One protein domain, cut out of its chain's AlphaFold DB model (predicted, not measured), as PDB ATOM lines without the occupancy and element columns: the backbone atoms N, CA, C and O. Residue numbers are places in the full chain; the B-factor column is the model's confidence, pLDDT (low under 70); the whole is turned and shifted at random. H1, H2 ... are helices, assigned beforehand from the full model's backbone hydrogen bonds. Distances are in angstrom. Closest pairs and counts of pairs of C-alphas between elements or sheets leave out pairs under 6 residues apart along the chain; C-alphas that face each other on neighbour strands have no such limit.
ATOM      1  N   ASP A 332     379.113 395.951 404.827       97.44
ATOM      2  CA  ASP A 332     378.332 394.724 405.035       97.44
ATOM      3  C   ASP A 332     378.937 393.842 406.142       97.44
ATOM      4  O   ASP A 332     380.151 393.780 406.324       97.44
ATOM      5  N   HIS A 333     378.086 393.093 406.848       97.81
ATOM      6  CA  HIS A 333     378.473 392.173 407.922       97.81
ATOM      7  C   HIS A 333     379.665 391.265 407.542       97.81
ATOM      8  O   HIS A 333     379.633 390.679 406.457       97.81
ATOM      9  N   PRO A 334     380.646 391.005 408.434       96.88
ATOM     10  CA  PRO A 334     381.871 390.273 408.074       96.88
ATOM     11  C   PRO A 334     381.641 388.875 407.472       96.88
ATOM     12  O   PRO A 334     382.440 388.365 406.689       96.88
ATOM     13  N   ARG A 335     380.510 388.238 407.812       95.44
ATOM     14  CA  ARG A 335     380.101 386.921 407.287       95.44
ATOM     15  C   ARG A 335     379.291 386.963 405.976       95.44
ATOM     16  O   ARG A 335     378.879 385.899 405.510       95.44
ATOM     17  N   ALA A 336     379.009 388.138 405.407       93.88
ATOM     18  CA  ALA A 336     378.149 388.287 404.228       93.88
ATOM     19  C   ALA A 336     378.838 387.880 402.910       93.88
ATOM     20  O   ALA A 336     378.169 387.363 402.015       93.88
ATOM     21  N   GLY A 337     380.163 388.047 402.804       90.00
ATOM     22  CA  GLY A 337     380.964 387.621 401.645       90.00
ATOM     23  C   GLY A 337     380.794 388.493 400.392       90.00
ATOM     24  O   GLY A 337     381.115 388.059 399.282       90.00
ATOM     25  N   THR A 338     380.266 389.707 400.556       91.25
ATOM     26  CA  THR A 338     380.080 390.702 399.492       91.25
ATOM     27  C   THR A 338     381.382 391.466 399.217       91.25
ATOM     28  O   THR A 338     382.370 391.320 399.933       91.25
ATOM     29  N   VAL A 339     381.391 392.318 398.185       90.12
ATOM     30  CA  VAL A 339     382.509 393.250 397.921       90.12
ATOM     31  C   VAL A 339     382.628 394.378 398.957       90.12
ATOM     32  O   VAL A 339     383.594 395.131 398.911       90.12
ATOM     33  N   TYR A 340     381.647 394.511 399.855       91.56
ATOM     34  CA  TYR A 340     381.616 395.509 400.927       91.56
ATOM     35  C   TYR A 340     381.751 394.865 402.315       91.56
ATOM     36  O   TYR A 340     381.551 395.542 403.314       91.56
ATOM     37  N   SER A 341     382.035 393.560 402.392       93.81
ATOM     38  CA  SER A 341     382.289 392.876 403.663       93.81
ATOM     39  C   SER A 341     383.730 393.108 404.118       93.81
ATOM     40  O   SER A 341     384.661 392.943 403.332       93.81
ATOM     41  N   HIS A 342     383.897 393.437 405.394       94.94
ATOM     42  CA  HIS A 342     385.152 393.364 406.147       94.94
ATOM     43  C   HIS A 342     384.826 393.111 407.625       94.94
ATOM     44  O   HIS A 342     383.651 392.998 407.984       94.94
ATOM     45  N   GLY A 343     385.834 392.981 408.486       96.56
ATOM     46  CA  GLY A 343     385.652 392.834 409.928       96.56
ATOM     47  C   GLY A 343     384.949 394.032 410.566       96.56
ATOM     48  O   GLY A 343     384.856 395.110 409.976       96.56
ATOM     49  N   PHE A 344     384.455 393.867 411.794       98.19
ATOM     50  CA  PHE A 344     383.920 394.981 412.569       98.19
ATOM     51  C   PHE A 344     385.023 396.023 412.781       98.19
ATOM     52  O   PHE A 344     386.036 395.734 413.418       98.19
ATOM     53  N   LEU A 345     384.846 397.206 412.195       97.50
ATOM     54  CA  LEU A 345     385.883 398.226 412.100       97.50
ATOM     55  C   LEU A 345     385.782 399.213 413.263       97.50
ATOM     56  O   LEU A 345     384.698 399.686 413.613       97.50
ATOM     57  N   PHE A 346     386.937 399.573 413.815       97.31
ATOM     58  CA  PHE A 346     387.066 400.567 414.876       97.31
ATOM     59  C   PHE A 346     388.092 401.652 414.497       97.31
ATOM     60  O   PHE A 346     388.970 401.400 413.663       97.31
ATOM     61  N   PRO A 347     388.008 402.860 415.093       95.88
ATOM     62  CA  PRO A 347     388.939 403.961 414.832       95.88
ATOM     63  C   PRO A 347     390.422 403.588 414.917       95.88
ATOM     64  O   PRO A 347     391.185 403.995 414.044       95.88
ATOM     65  N   SER A 348     390.830 402.787 415.906       95.50
ATOM     66  CA  SER A 348     392.229 402.388 416.098       95.50
ATOM     67  C   SER A 348     392.807 401.666 414.878       95.50
ATOM     68  O   SER A 348     393.897 402.024 414.428       95.50
ATOM     69  N   GLU A 349     392.075 400.711 414.298       94.88
ATOM     70  CA  GLU A 349     392.516 399.975 413.109       94.88
ATOM     71  C   GLU A 349     392.459 400.842 411.848       94.88
ATOM     72  O   GLU A 349     393.426 400.887 411.089       94.88
ATOM     73  N   ALA A 350     391.408 401.646 411.662       92.12
ATOM     74  CA  ALA A 350     391.364 402.602 410.553       92.12
ATOM     75  C   ALA A 350     392.550 403.593 410.593       92.12
ATOM     76  O   ALA A 350     393.093 403.974 409.549       92.12
ATOM     77  N   THR A 351     393.004 403.985 411.789       91.25
ATOM     78  CA  THR A 351     394.223 404.781 411.970       91.25
ATOM     79  C   THR A 351     395.499 403.959 411.730       91.25
ATOM     80  O   THR A 351     396.443 404.497 411.148       91.25
ATOM     81  N   ARG A 352     395.565 402.675 412.116       90.56
ATOM     82  CA  ARG A 352     396.696 401.776 411.793       90.56
ATOM     83  C   ARG A 352     396.864 401.610 410.280       90.56
ATOM     84  O   ARG A 352     397.931 401.942 409.766       90.56
ATOM     85  N   VAL A 353     395.807 401.233 409.559       87.38
ATOM     86  CA  VAL A 353     395.795 401.137 408.084       87.38
ATOM     87  C   VAL A 353     396.232 402.458 407.445       87.38
ATOM     88  O   VAL A 353     397.097 402.474 406.569       87.38
ATOM     89  N   ARG A 354     395.711 403.592 407.931       84.44
ATOM     90  CA  ARG A 354     396.100 404.927 407.453       84.44
ATOM     91  C   ARG A 354     397.589 405.220 407.651       84.44
ATOM     92  O   ARG A 354     398.220 405.719 406.723       84.44
ATOM     93  N   ARG A 355     398.158 404.914 408.823       85.19
ATOM     94  CA  ARG A 355     399.604 405.065 409.074       85.19
ATOM     95  C   ARG A 355     400.415 404.190 408.119       85.19
ATOM     96  O   ARG A 355     401.361 404.698 407.529       85.19
ATOM     97  N   ASN A 356     400.005 402.937 407.915       81.31
ATOM     98  CA  ASN A 356     400.683 401.996 407.020       81.31
ATOM     99  C   ASN A 356     400.723 402.510 405.568       81.31
ATOM    100  O   ASN A 356     401.779 402.463 404.940       81.31
ATOM    101  N   ILE A 357     399.613 403.070 405.066       78.94
ATOM    102  CA  ILE A 357     399.544 403.694 403.732       78.94
ATOM    103  C   ILE A 357     400.471 404.919 403.644       78.94
ATOM    104  O   ILE A 357     401.243 405.018 402.698       78.94
ATOM    105  N   ILE A 358     400.448 405.823 404.635       76.94
ATOM    106  CA  ILE A 358     401.313 407.025 404.659       76.94
ATOM    107  C   ILE A 358     402.802 406.658 404.753       76.94
ATOM    108  O   ILE A 358     403.647 407.354 404.201       76.94
ATOM    109  N   SER A 359     403.141 405.582 405.467       71.62
ATOM    110  CA  SER A 359     404.528 405.133 405.646       71.62
ATOM    111  C   SER A 359     405.117 404.395 404.438       71.62
ATOM    112  O   SER A 359     406.301 404.058 404.458       71.62
ATOM    113  N   PHE A 360     404.314 404.120 403.406       66.56
ATOM    114  CA  PHE A 360     404.765 403.432 402.201       66.56
ATOM    115  C   PHE A 360     405.560 404.407 401.306       66.56
ATOM    116  O   PHE A 360     404.982 405.400 400.863       66.56
ATOM    117  N   TRP A 389     396.530 396.730 400.793       67.88
ATOM    118  CA  TRP A 389     395.622 397.861 401.057       67.88
ATOM    119  C   TRP A 389     394.138 397.516 400.858       67.88
ATOM    120  O   TRP A 389     393.274 398.286 401.268       67.88
ATOM    121  N   ALA A 390     393.840 396.381 400.220       69.06
ATOM    122  CA  ALA A 390     392.489 395.835 400.058       69.06
ATOM    123  C   ALA A 390     392.279 394.554 400.891       69.06
ATOM    124  O   ALA A 390     391.298 393.835 400.699       69.06
ATOM    125  N   TYR A 391     393.229 394.246 401.775       80.31
ATOM    126  CA  TYR A 391     393.197 393.091 402.659       80.31
ATOM    127  C   TYR A 391     392.303 393.366 403.875       80.31
ATOM    128  O   TYR A 391     392.323 394.465 404.422       80.31
ATOM    129  N   SER A 392     391.552 392.349 404.297       89.06
ATOM    130  CA  SER A 392     390.846 392.301 405.578       89.06
ATOM    131  C   SER A 392     391.345 391.075 406.339       89.06
ATOM    132  O   SER A 392     391.477 389.998 405.751       89.06
ATOM    133  N   THR A 393     391.610 391.222 407.637       88.56
ATOM    134  CA  THR A 393     392.004 390.119 408.531       88.56
ATOM    135  C   THR A 393     390.864 389.126 408.755       88.56
ATOM    136  O   THR A 393     391.105 387.993 409.156       88.56
ATOM    137  N   VAL A 394     389.619 389.531 408.482       91.06
ATOM    138  CA  VAL A 394     388.408 388.768 408.815       91.06
ATOM    139  C   VAL A 394     387.750 388.137 407.591       91.06
ATOM    140  O   VAL A 394     387.232 387.023 407.675       91.06
ATOM    141  N   SER A 395     387.701 388.834 406.452       86.31
ATOM    142  CA  SER A 395     386.895 388.390 405.309       86.31
ATOM    143  C   SER A 395     387.606 388.540 403.967       86.31
ATOM    144  O   SER A 395     388.511 389.347 403.787       86.31
ATOM    145  N   THR A 396     387.190 387.744 402.986       86.06
ATOM    146  CA  THR A 396     387.718 387.810 401.621       86.06
ATOM    147  C   THR A 396     386.562 387.681 400.645       86.06
ATOM    148  O   THR A 396     385.754 386.755 400.756       86.06
ATOM    149  N   PHE A 397     386.474 388.597 399.679       85.31
ATOM    150  CA  PHE A 397     385.391 388.602 398.700       85.31
ATOM    151  C   PHE A 397     385.270 387.250 397.971       85.31
ATOM    152  O   PHE A 397     386.265 386.644 397.571       85.31
ATOM    153  N   GLY A 398     384.036 386.759 397.821       83.44
ATOM    154  CA  GLY A 398     383.741 385.470 397.188       83.44
ATOM    155  C   GLY A 398     384.039 384.240 398.055       83.44
ATOM    156  O   GLY A 398     383.656 383.134 397.678       83.44
ATOM    157  N   SER A 399     384.661 384.409 399.227       86.50
ATOM    158  CA  SER A 399     384.934 383.328 400.177       86.50
ATOM    159  C   SER A 399     383.951 383.352 401.343       86.50
ATOM    160  O   SER A 399     383.647 384.394 401.919       86.50
ATOM    161  N   ARG A 400     383.460 382.174 401.741       88.62
ATOM    162  CA  ARG A 400     382.684 382.030 402.978       88.62
ATOM    163  C   ARG A 400     383.632 382.127 404.173       88.62
ATOM    164  O   ARG A 400     384.575 381.343 404.238       88.62
ATOM    165  N   TYR A 401     383.319 383.003 405.130       92.25
ATOM    166  CA  TYR A 401     384.047 383.103 406.400       92.25
ATOM    167  C   TYR A 401     384.247 381.729 407.057       92.25
ATOM    168  O   TYR A 401     383.298 380.940 407.172       92.25
ATOM    169  N   LYS A 402     385.461 381.500 407.557       91.44
ATOM    170  CA  LYS A 402     385.827 380.402 408.454       91.44
ATOM    171  C   LYS A 402     386.491 381.009 409.696       91.44
ATOM    172  O   LYS A 402     387.236 381.969 409.524       91.44
ATOM    173  N   PRO A 403     386.239 380.486 410.910       92.81
ATOM    174  CA  PRO A 403     387.012 380.874 412.086       92.81
ATOM    175  C   PRO A 403     388.519 380.664 411.851       92.81
ATOM    176  O   PRO A 403     388.872 379.697 411.171       92.81
ATOM    177  N   PRO A 404     389.387 381.533 412.399       93.62
ATOM    178  CA  PRO A 404     390.836 381.442 412.205       93.62
ATOM    179  C   PRO A 404     391.460 380.204 412.871       93.62
ATOM    180  O   PRO A 404     392.435 379.649 412.367       93.62
ATOM    181  N   VAL A 405     390.861 379.739 413.972       94.19
ATOM    182  CA  VAL A 405     391.163 378.469 414.650       94.19
ATOM    183  C   VAL A 405     389.865 377.796 415.115       94.19
ATOM    184  O   VAL A 405     388.804 378.428 415.169       94.19
ATOM    185  N   ALA A 406     389.934 376.501 415.425       91.31
ATOM    186  CA  ALA A 406     388.819 375.742 415.985       91.31
ATOM    187  C   ALA A 406     388.541 376.097 417.464       91.31
ATOM    188  O   ALA A 406     389.335 376.768 418.113       91.31
ATOM    189  N   GLU A 407     387.402 375.624 417.982       89.62
ATOM    190  CA  GLU A 407     387.051 375.588 419.419       89.62
ATOM    191  C   GLU A 407     386.982 376.931 420.182       89.62
ATOM    192  O   GLU A 407     386.794 376.929 421.395       89.62
ATOM    193  N   LEU A 408     387.004 378.075 419.483       94.50
ATOM    194  CA  LEU A 408     386.757 379.396 420.080       94.50
ATOM    195  C   LEU A 408     385.408 379.469 420.821       94.50
ATOM    196  O   LEU A 408     384.369 379.051 420.292       94.50
ATOM    197  N   SER A 409     385.401 380.100 421.997       95.19
ATOM    198  CA  SER A 409     384.173 380.469 422.707       95.19
ATOM    199  C   SER A 409     383.334 381.485 421.918       95.19
ATOM    200  O   SER A 409     383.784 382.097 420.948       95.19
ATOM    201  N   THR A 410     382.085 381.712 422.339       94.44
ATOM    202  CA  THR A 410     381.184 382.669 421.671       94.44
ATOM    203  C   THR A 410     381.772 384.080 421.590       94.44
ATOM    204  O   THR A 410     381.635 384.727 420.555       94.44
ATOM    205  N   LEU A 411     382.430 384.559 422.653       95.19
ATOM    206  CA  LEU A 411     382.992 385.911 422.691       95.19
ATOM    207  C   LEU A 411     384.273 386.012 421.855       95.19
ATOM    208  O   LEU A 411     384.396 386.931 421.051       95.19
ATOM    209  N   GLU A 412     385.166 385.025 421.952       96.50
ATOM    210  CA  GLU A 412     386.346 384.906 421.084       96.50
ATOM    211  C   GLU A 412     385.970 384.815 419.597       96.50
ATOM    212  O   GLU A 412     386.620 385.418 418.751       96.50
ATOM    213  N   SER A 413     384.895 384.094 419.266       96.88
ATOM    214  CA  SER A 413     384.379 383.947 417.899       96.88
ATOM    215  C   SER A 413     383.792 385.248 417.340       96.88
ATOM    216  O   SER A 413     383.875 385.477 416.134       96.88
ATOM    217  N   VAL A 414     383.227 386.112 418.195       97.25
ATOM    218  CA  VAL A 414     382.799 387.473 417.822       97.25
ATOM    219  C   VAL A 414     384.000 388.413 417.706       97.25
ATOM    220  O   VAL A 414     384.069 389.195 416.764       97.25
ATOM    221  N   GLU A 415     384.978 388.312 418.603       97.50
ATOM    222  CA  GLU A 415     386.210 389.107 418.551       97.50
ATOM    223  C   GLU A 415     387.090 388.739 417.343       97.50
ATOM    224  O   GLU A 415     387.693 389.611 416.728       97.50
ATOM    225  N   ALA A 416     387.077 387.480 416.899       97.44
ATOM    226  CA  ALA A 416     387.682 387.054 415.635       97.44
ATOM    227  C   ALA A 416     386.993 387.649 414.386       97.44
ATOM    228  O   ALA A 416     387.546 387.569 413.291       97.44
ATOM    229  N   LEU A 417     385.808 388.265 414.530       97.62
ATOM    230  CA  LEU A 417     385.162 389.056 413.477       97.62
ATOM    231  C   LEU A 417     385.561 390.541 413.502       97.62
ATOM    232  O   LEU A 417     385.053 391.299 412.679       97.62
ATOM    233  N   VAL A 418     386.422 390.980 414.426       97.81
ATOM    234  CA  VAL A 418     386.888 392.372 414.536       97.81
ATOM    235  C   VAL A 418     388.113 392.593 413.651       97.81
ATOM    236  O   VAL A 418     389.089 391.848 413.720       97.81
ATOM    237  N   GLU A 419     388.058 393.632 412.819       96.38
ATOM    238  CA  GLU A 419     389.130 393.969 411.878       96.38
ATOM    239  C   GLU A 419     390.397 394.390 412.638       96.38
ATOM    240  O   GLU A 419     390.338 395.225 413.545       96.38
ATOM    241  N   GLY A 420     391.543 393.795 412.296       94.19
ATOM    242  CA  GLY A 420     392.815 394.078 412.966       94.19
ATOM    243  C   GLY A 420     392.885 393.652 414.441       94.19
ATOM    244  O   GLY A 420     393.724 394.181 415.175       94.19
ATOM    245  N   SER A 421     392.017 392.743 414.904       95.81
ATOM    246  CA  SER A 421     392.146 392.107 416.226       95.81
ATOM    247  C   SER A 421     393.122 390.931 416.178       95.81
ATOM    248  O   SER A 421     393.114 390.166 415.212       95.81
ATOM    249  N   ASP A 422     393.906 390.722 417.239       94.38
ATOM    250  CA  ASP A 422     394.801 389.562 417.376       94.38
ATOM    251  C   ASP A 422     394.044 388.236 417.206       94.38
ATOM    252  O   ASP A 422     394.541 387.316 416.558       94.38
ATOM    253  N   MET A 423     392.790 388.173 417.673       96.31
ATOM    254  CA  MET A 423     391.901 387.021 417.482       96.31
ATOM    255  C   MET A 423     391.602 386.728 416.007       96.31
ATOM    256  O   MET A 423     391.479 385.564 415.636       96.31
ATOM    257  N   SER A 424     391.497 387.760 415.161       95.38
ATOM    258  CA  SER A 424     391.267 387.601 413.714       95.38
ATOM    259  C   SER A 424     392.514 387.118 412.961       95.38
ATOM    260  O   SER A 424     392.394 386.521 411.897       95.38
ATOM    261  N   MET A 425     393.709 387.334 413.527       93.19
ATOM    262  CA  MET A 425     395.004 386.996 412.916       93.19
ATOM    263  C   MET A 425     395.556 385.623 413.350       93.19
ATOM    264  O   MET A 425     396.637 385.212 412.909       93.19
ATOM    265  N   LEU A 426     394.828 384.900 414.209       94.88
ATOM    266  CA  LEU A 426     395.157 383.526 414.590       94.88
ATOM    267  C   LEU A 426     395.177 382.596 413.362       94.88
ATOM    268  O   LEU A 426     394.524 382.836 412.349       94.88
ATOM    269  N   HIS A 427     395.940 381.511 413.456       92.75
ATOM    270  CA  HIS A 427     395.998 380.466 412.438       92.75
ATOM    271  C   HIS A 427     396.488 379.153 413.055       92.75
ATOM    272  O   HIS A 427     397.243 379.153 414.031       92.75
ATOM    273  N   GLU A 428     396.072 378.024 412.481       88.69
ATOM    274  CA  GLU A 428     396.505 376.696 412.926       88.69
ATOM    275  C   GLU A 428     398.038 376.566 412.873       88.69
ATOM    276  O   GLU A 428     398.670 376.852 411.856       88.69
ATOM    277  N   GLY A 429     398.647 376.145 413.988       84.69
ATOM    278  CA  GLY A 429     400.105 376.038 414.127       84.69
ATOM    279  C   GLY A 429     400.846 377.358 414.391       84.69
ATOM    280  O   GLY A 429     402.073 377.340 414.487       84.69
ATOM    281  N   GLY A 430     400.136 378.483 414.533       87.50
ATOM    282  CA  GLY A 430     400.719 379.761 414.943       87.50
ATOM    283  C   GLY A 430     401.242 379.753 416.388       87.50
ATOM    284  O   GLY A 430     400.843 378.936 417.216       87.50
ATOM    285  N   THR A 431     402.136 380.690 416.713       89.31
ATOM    286  CA  THR A 431     402.740 380.809 418.057       89.31
ATOM    287  C   THR A 431     401.857 381.522 419.084       89.31
ATOM    288  O   THR A 431     402.190 381.530 420.265       89.31
ATOM    289  N   MET A 432     400.769 382.159 418.645       91.88
ATOM    290  CA  MET A 432     399.835 382.895 419.497       91.88
ATOM    291  C   MET A 432     398.620 382.021 419.814       91.88
ATOM    292  O   MET A 432     397.992 381.485 418.903       91.88
ATOM    293  N   THR A 433     398.292 381.872 421.099       93.56
ATOM    294  CA  THR A 433     397.090 381.153 421.552       93.56
ATOM    295  C   THR A 433     395.870 382.074 421.560       93.56
ATOM    296  O   THR A 433     396.017 383.299 421.604       93.56
ATOM    297  N   SER A 434     394.665 381.494 421.550       94.19
ATOM    298  CA  SER A 434     393.425 382.267 421.681       94.19
ATOM    299  C   SER A 434     393.359 382.997 423.022       94.19
ATOM    300  O   SER A 434     393.129 384.199 423.023       94.19
ATOM    301  N   ASP A 435     393.714 382.333 424.131       94.06
ATOM    302  CA  ASP A 435     393.813 382.951 425.462       94.06
ATOM    303  C   ASP A 435     394.693 384.214 425.448       94.06
ATOM    304  O   ASP A 435     394.303 385.266 425.952       94.06
ATOM    305  N   TYR A 436     395.882 384.136 424.833       94.88
ATOM    306  CA  TYR A 436     396.805 385.269 424.777       94.88
ATOM    307  C   TYR A 436     396.218 386.424 423.958       94.88
ATOM    308  O   TYR A 436     396.215 387.563 424.431       94.88
ATOM    309  N   ALA A 437     395.701 386.132 422.761       95.69
ATOM    310  CA  ALA A 437     395.077 387.121 421.885       95.69
ATOM    311  C   ALA A 437     393.825 387.754 422.521       95.69
ATOM    312  O   ALA A 437     393.610 388.960 422.408       95.69
ATOM    313  N   TRP A 438     393.028 386.971 423.253       95.31
ATOM    314  CA  TRP A 438     391.861 387.447 423.986       95.31
ATOM    315  C   TRP A 438     392.255 388.387 425.129       95.31
ATOM    316  O   TRP A 438     391.733 389.501 425.204       95.31
ATOM    317  N   THR A 439     393.189 387.991 425.999       95.25
ATOM    318  CA  THR A 439     393.632 388.805 427.145       95.25
ATOM    319  C   THR A 439     394.295 390.122 426.706       95.25
ATOM    320  O   THR A 439     394.113 391.142 427.378       95.25
ATOM    321  N   HIS A 440     395.014 390.130 425.573       94.50
ATOM    322  CA  HIS A 440     395.751 391.295 425.054       94.50
ATOM    323  C   HIS A 440     394.994 392.134 424.009       94.50
ATOM    324  O   HIS A 440     395.510 393.179 423.595       94.50
ATOM    325  N   ARG A 441     393.766 391.740 423.627       94.69
ATOM    326  CA  ARG A 441     392.887 392.509 422.724       94.69
ATOM    327  C   ARG A 441     392.774 393.973 423.160       94.69
ATOM    328  O   ARG A 441     392.870 394.292 424.345       94.69
ATOM    329  N   GLU A 442     392.496 394.882 422.229       96.00
ATOM    330  CA  GLU A 442     392.205 396.273 422.599       96.00
ATOM    331  C   GLU A 442     390.848 396.378 423.305       96.00
ATOM    332  O   GLU A 442     389.850 395.868 422.785       96.00
ATOM    333  N   GLY A 443     390.779 397.079 424.438       95.50
ATOM    334  CA  GLY A 443     389.510 397.486 425.046       95.50
ATOM    335  C   GLY A 443     388.767 398.527 424.202       95.50
ATOM    336  O   GLY A 443     389.350 399.198 423.343       95.50
ATOM    337  N   ARG A 444     387.460 398.692 424.434       94.62
ATOM    338  CA  ARG A 444     386.590 399.602 423.664       94.62
ATOM    339  C   ARG A 444     387.073 401.057 423.699       94.62
ATOM    340  O   ARG A 444     386.996 401.729 422.670       94.62
ATOM    341  N   LEU A 445     387.651 401.531 424.806       94.75
ATOM    342  CA  LEU A 445     388.239 402.878 424.884       94.75
ATOM    343  C   LEU A 445     389.430 403.044 423.938       94.75
ATOM    344  O   LEU A 445     389.517 404.039 423.217       94.75
ATOM    345  N   LYS A 446     390.319 402.047 423.892       95.69
ATOM    346  CA  LYS A 446     391.491 402.039 423.011       95.69
ATOM    347  C   LYS A 446     391.083 401.907 421.541       95.69
ATOM    348  O   LYS A 446     391.580 402.676 420.720       95.69
ATOM    349  N   ARG A 447     390.102 401.045 421.232       96.25
ATOM    350  CA  ARG A 447     389.479 400.923 419.896       96.25
ATOM    351  C   ARG A 447     388.956 402.255 419.366       96.25
ATOM    352  O   ARG A 447     389.118 402.556 418.189       96.25
ATOM    353  N   TYR A 448     388.360 403.065 420.237       96.00
ATOM    354  CA  TYR A 448     387.849 404.399 419.915       96.00
ATOM    355  C   TYR A 448     388.881 405.532 420.077       96.00
ATOM    356  O   TYR A 448     388.527 406.702 419.955       96.00
ATOM    357  N   GLU A 449     390.156 405.225 420.336       95.12
ATOM    358  CA  GLU A 449     391.224 406.211 420.577       95.12
ATOM    359  C   GLU A 449     390.890 407.224 421.700       95.12
ATOM    360  O   GLU A 449     391.270 408.393 421.630       95.12
ATOM    361  N   ASN A 450     390.158 406.784 422.730       93.88
ATOM    362  CA  ASN A 450     389.587 407.602 423.814       93.88
ATOM    363  C   ASN A 450     388.598 408.699 423.356       93.88
ATOM    364  O   ASN A 450     388.310 409.630 424.109       93.88
ATOM    365  N   LYS A 451     388.056 408.601 422.136       94.12
ATOM    366  CA  LYS A 451     387.009 409.493 421.619       94.12
ATOM    367  C   LYS A 451     385.621 408.905 421.876       94.12
ATOM    368  O   LYS A 451     385.451 407.699 422.025       94.12
ATOM    369  N   ARG A 452     384.607 409.772 421.879       93.81
ATOM    370  CA  ARG A 452     383.201 409.380 422.065       93.81
ATOM    371  C   ARG A 452     382.567 408.780 420.809       93.81
ATOM    372  O   ARG A 452     381.802 407.827 420.881       93.81
ATOM    373  N   VAL A 453     382.890 409.354 419.661       96.25
ATOM    374  CA  VAL A 453     382.479 408.905 418.326       96.25
ATOM    375  C   VAL A 453     383.715 408.918 417.431       96.25
ATOM    376  O   VAL A 453     384.742 409.479 417.815       96.25
ATOM    377  N   GLY A 454     383.660 408.287 416.267       94.88
ATOM    378  CA  GLY A 454     384.850 408.039 415.460       94.88
ATOM    379  C   GLY A 454     384.666 406.957 414.404       94.88
ATOM    380  O   GLY A 454     385.315 407.012 413.362       94.88
ATOM    381  N   GLY A 455     383.836 405.961 414.712       95.56
ATOM    382  CA  GLY A 455     383.830 404.654 414.072       95.56
ATOM    383  C   GLY A 455     382.581 404.358 413.251       95.56
ATOM    384  O   GLY A 455     381.939 405.252 412.701       95.56
ATOM    385  N   THR A 456     382.265 403.068 413.164       98.00
ATOM    386  CA  THR A 456     381.198 402.485 412.342       98.00
ATOM    387  C   THR A 456     379.835 403.119 412.588       98.00
ATOM    388  O   THR A 456     379.325 403.095 413.704       98.00
ATOM    389  N   VAL A 457     379.220 403.626 411.517       98.50
ATOM    390  CA  VAL A 457     377.845 404.135 411.500       98.50
ATOM    391  C   VAL A 457     376.863 402.993 411.271       98.50
ATOM    392  O   VAL A 457     375.873 402.897 411.992       98.50
ATOM    393  N   ASP A 479     383.965 395.268 426.549       92.38
ATOM    394  CA  ASP A 479     384.509 395.921 427.746       92.38
ATOM    395  C   ASP A 479     385.244 397.228 427.411       92.38
ATOM    396  O   ASP A 479     385.888 397.342 426.368       92.38
ATOM    397  N   GLU A 480     385.192 398.222 428.305       93.12
ATOM    398  CA  GLU A 480     385.917 399.494 428.118       93.12
ATOM    399  C   GLU A 480     387.446 399.302 428.114       93.12
ATOM    400  O   GLU A 480     388.142 399.957 427.334       93.12
ATOM    401  N   HIS A 481     387.934 398.342 428.905       94.56
ATOM    402  CA  HIS A 481     389.325 397.894 428.978       94.56
ATOM    403  C   HIS A 481     389.405 396.377 428.797       94.56
ATOM    404  O   HIS A 481     388.524 395.658 429.266       94.56
ATOM    405  N   SER A 482     390.471 395.877 428.175       94.50
ATOM    406  CA  SER A 482     390.778 394.440 428.204       94.50
ATOM    407  C   SER A 482     391.366 393.994 429.547       94.50
ATOM    408  O   SER A 482     391.627 394.801 430.444       94.50
ATOM    409  N   GLU A 483     391.576 392.688 429.705       93.75
ATOM    410  CA  GLU A 483     392.169 392.098 430.911       93.75
ATOM    411  C   GLU A 483     393.594 392.617 431.150       93.75
ATOM    412  O   GLU A 483     393.895 393.081 432.251       93.75
ATOM    413  N   ALA A 484     394.441 392.623 430.112       93.56
ATOM    414  CA  ALA A 484     395.797 393.167 430.192       93.56
ATOM    415  C   ALA A 484     395.802 394.680 430.488       93.56
ATOM    416  O   ALA A 484     396.568 395.150 431.328       93.56
ATOM    417  N   GLU A 485     394.914 395.452 429.852       95.44
ATOM    418  CA  GLU A 485     394.768 396.891 430.122       95.44
ATOM    419  C   GLU A 485     394.336 397.158 431.574       95.44
ATOM    420  O   GLU A 485     394.884 398.039 432.236       95.44
ATOM    421  N   SER A 486     393.403 396.359 432.098       93.00
ATOM    422  CA  SER A 486     392.906 396.472 433.475       93.00
ATOM    423  C   SER A 486     393.977 396.134 434.517       93.00
ATOM    424  O   SER A 486     394.066 396.800 435.549       93.00
ATOM    425  N   GLN A 487     394.822 395.131 434.245       92.06
ATOM    426  CA  GLN A 487     395.963 394.781 435.099       92.06
ATOM    427  C   GLN A 487     396.986 395.925 435.161       92.06
ATOM    428  O   GLN A 487     397.352 396.356 436.254       92.06
ATOM    429  N   LEU A 488     397.369 396.487 434.008       90.81
ATOM    430  CA  LEU A 488     398.313 397.610 433.929       90.81
ATOM    431  C   LEU A 488     397.811 398.859 434.673       90.81
ATOM    432  O   LEU A 488     398.587 399.523 435.364       90.81
ATOM    433  N   LEU A 489     396.513 399.168 434.581       88.75
ATOM    434  CA  LEU A 489     395.899 400.263 435.343       88.75
ATOM    435  C   LEU A 489     395.963 400.009 436.858       88.75
ATOM    436  O   LEU A 489     396.333 400.904 437.620       88.75
ATOM    437  N   HIS A 490     395.678 398.782 437.302       89.00
ATOM    438  CA  HIS A 490     395.733 398.416 438.718       89.00
ATOM    439  C   HIS A 490     397.156 398.488 439.306       89.00
ATOM    440  O   HIS A 490     397.347 398.967 440.430       89.00
TER     441      HIS A 490
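What this domain is: This is residues 332 to 360, 389 to 457 and 479 to 490 of the 508 residues of a protein of Fibularhizoctonia sp. CBS 109695 (UniProt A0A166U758). There is little regular structure: short helices sit among long loops, H2, H3 and H4 grouped together and H1 meeting H5 elsewhere. H6 and the loop at Gly 398 make opposite ends of the longest axis. The printed part has 110 residues and six named helices, H1 to H6 in order, holding 41 residues, with no named strand: all helix. It is compact, radius of gyration of the C-alphas 14.3 A, spanning 45 by 34 by 28 A.

How they stand to each other: H1, residues 347 to 358, touches H5, residues 444 to 447, with residues 347 to 349 alone; closest C-alphas Ser 348 and Arg 447, 4.9 A. H3, residues 422 to 425, touches H4, residues 434 to 440; closest C-alphas Asp 422 and Ala 437, 5.1 A. H2, residues 410 to 415, only just touches H3, with 3 pairs of C-alphas within 8 A; closest Glu 415 and Met 423, 6.2 A. H6, residues 483 to 490, touches H4; closest C-alphas Glu 483 and Thr 439, 5.2 A. Every O i to N i+4 pair is within hydrogen-bond range in H1, H2, H4 and H6; H3 and H5 are too short for one.

Where its parts are: H1, 16.3 A long, begins at C-alpha 347 (388.939, 403.961, 414.832). H6, 10.7 A, ends at C-alpha 490 (395.733, 398.416, 438.718).

The domain as a whole: The printed part has two cuts: 28 residues are not printed between residues 360 and 389, whose C-alphas are 10.8 A apart, and 21 are not printed between residues 457 and 479, whose C-alphas are 19.4 A apart. Residues 360, 389 and 390 have pLDDT under 70.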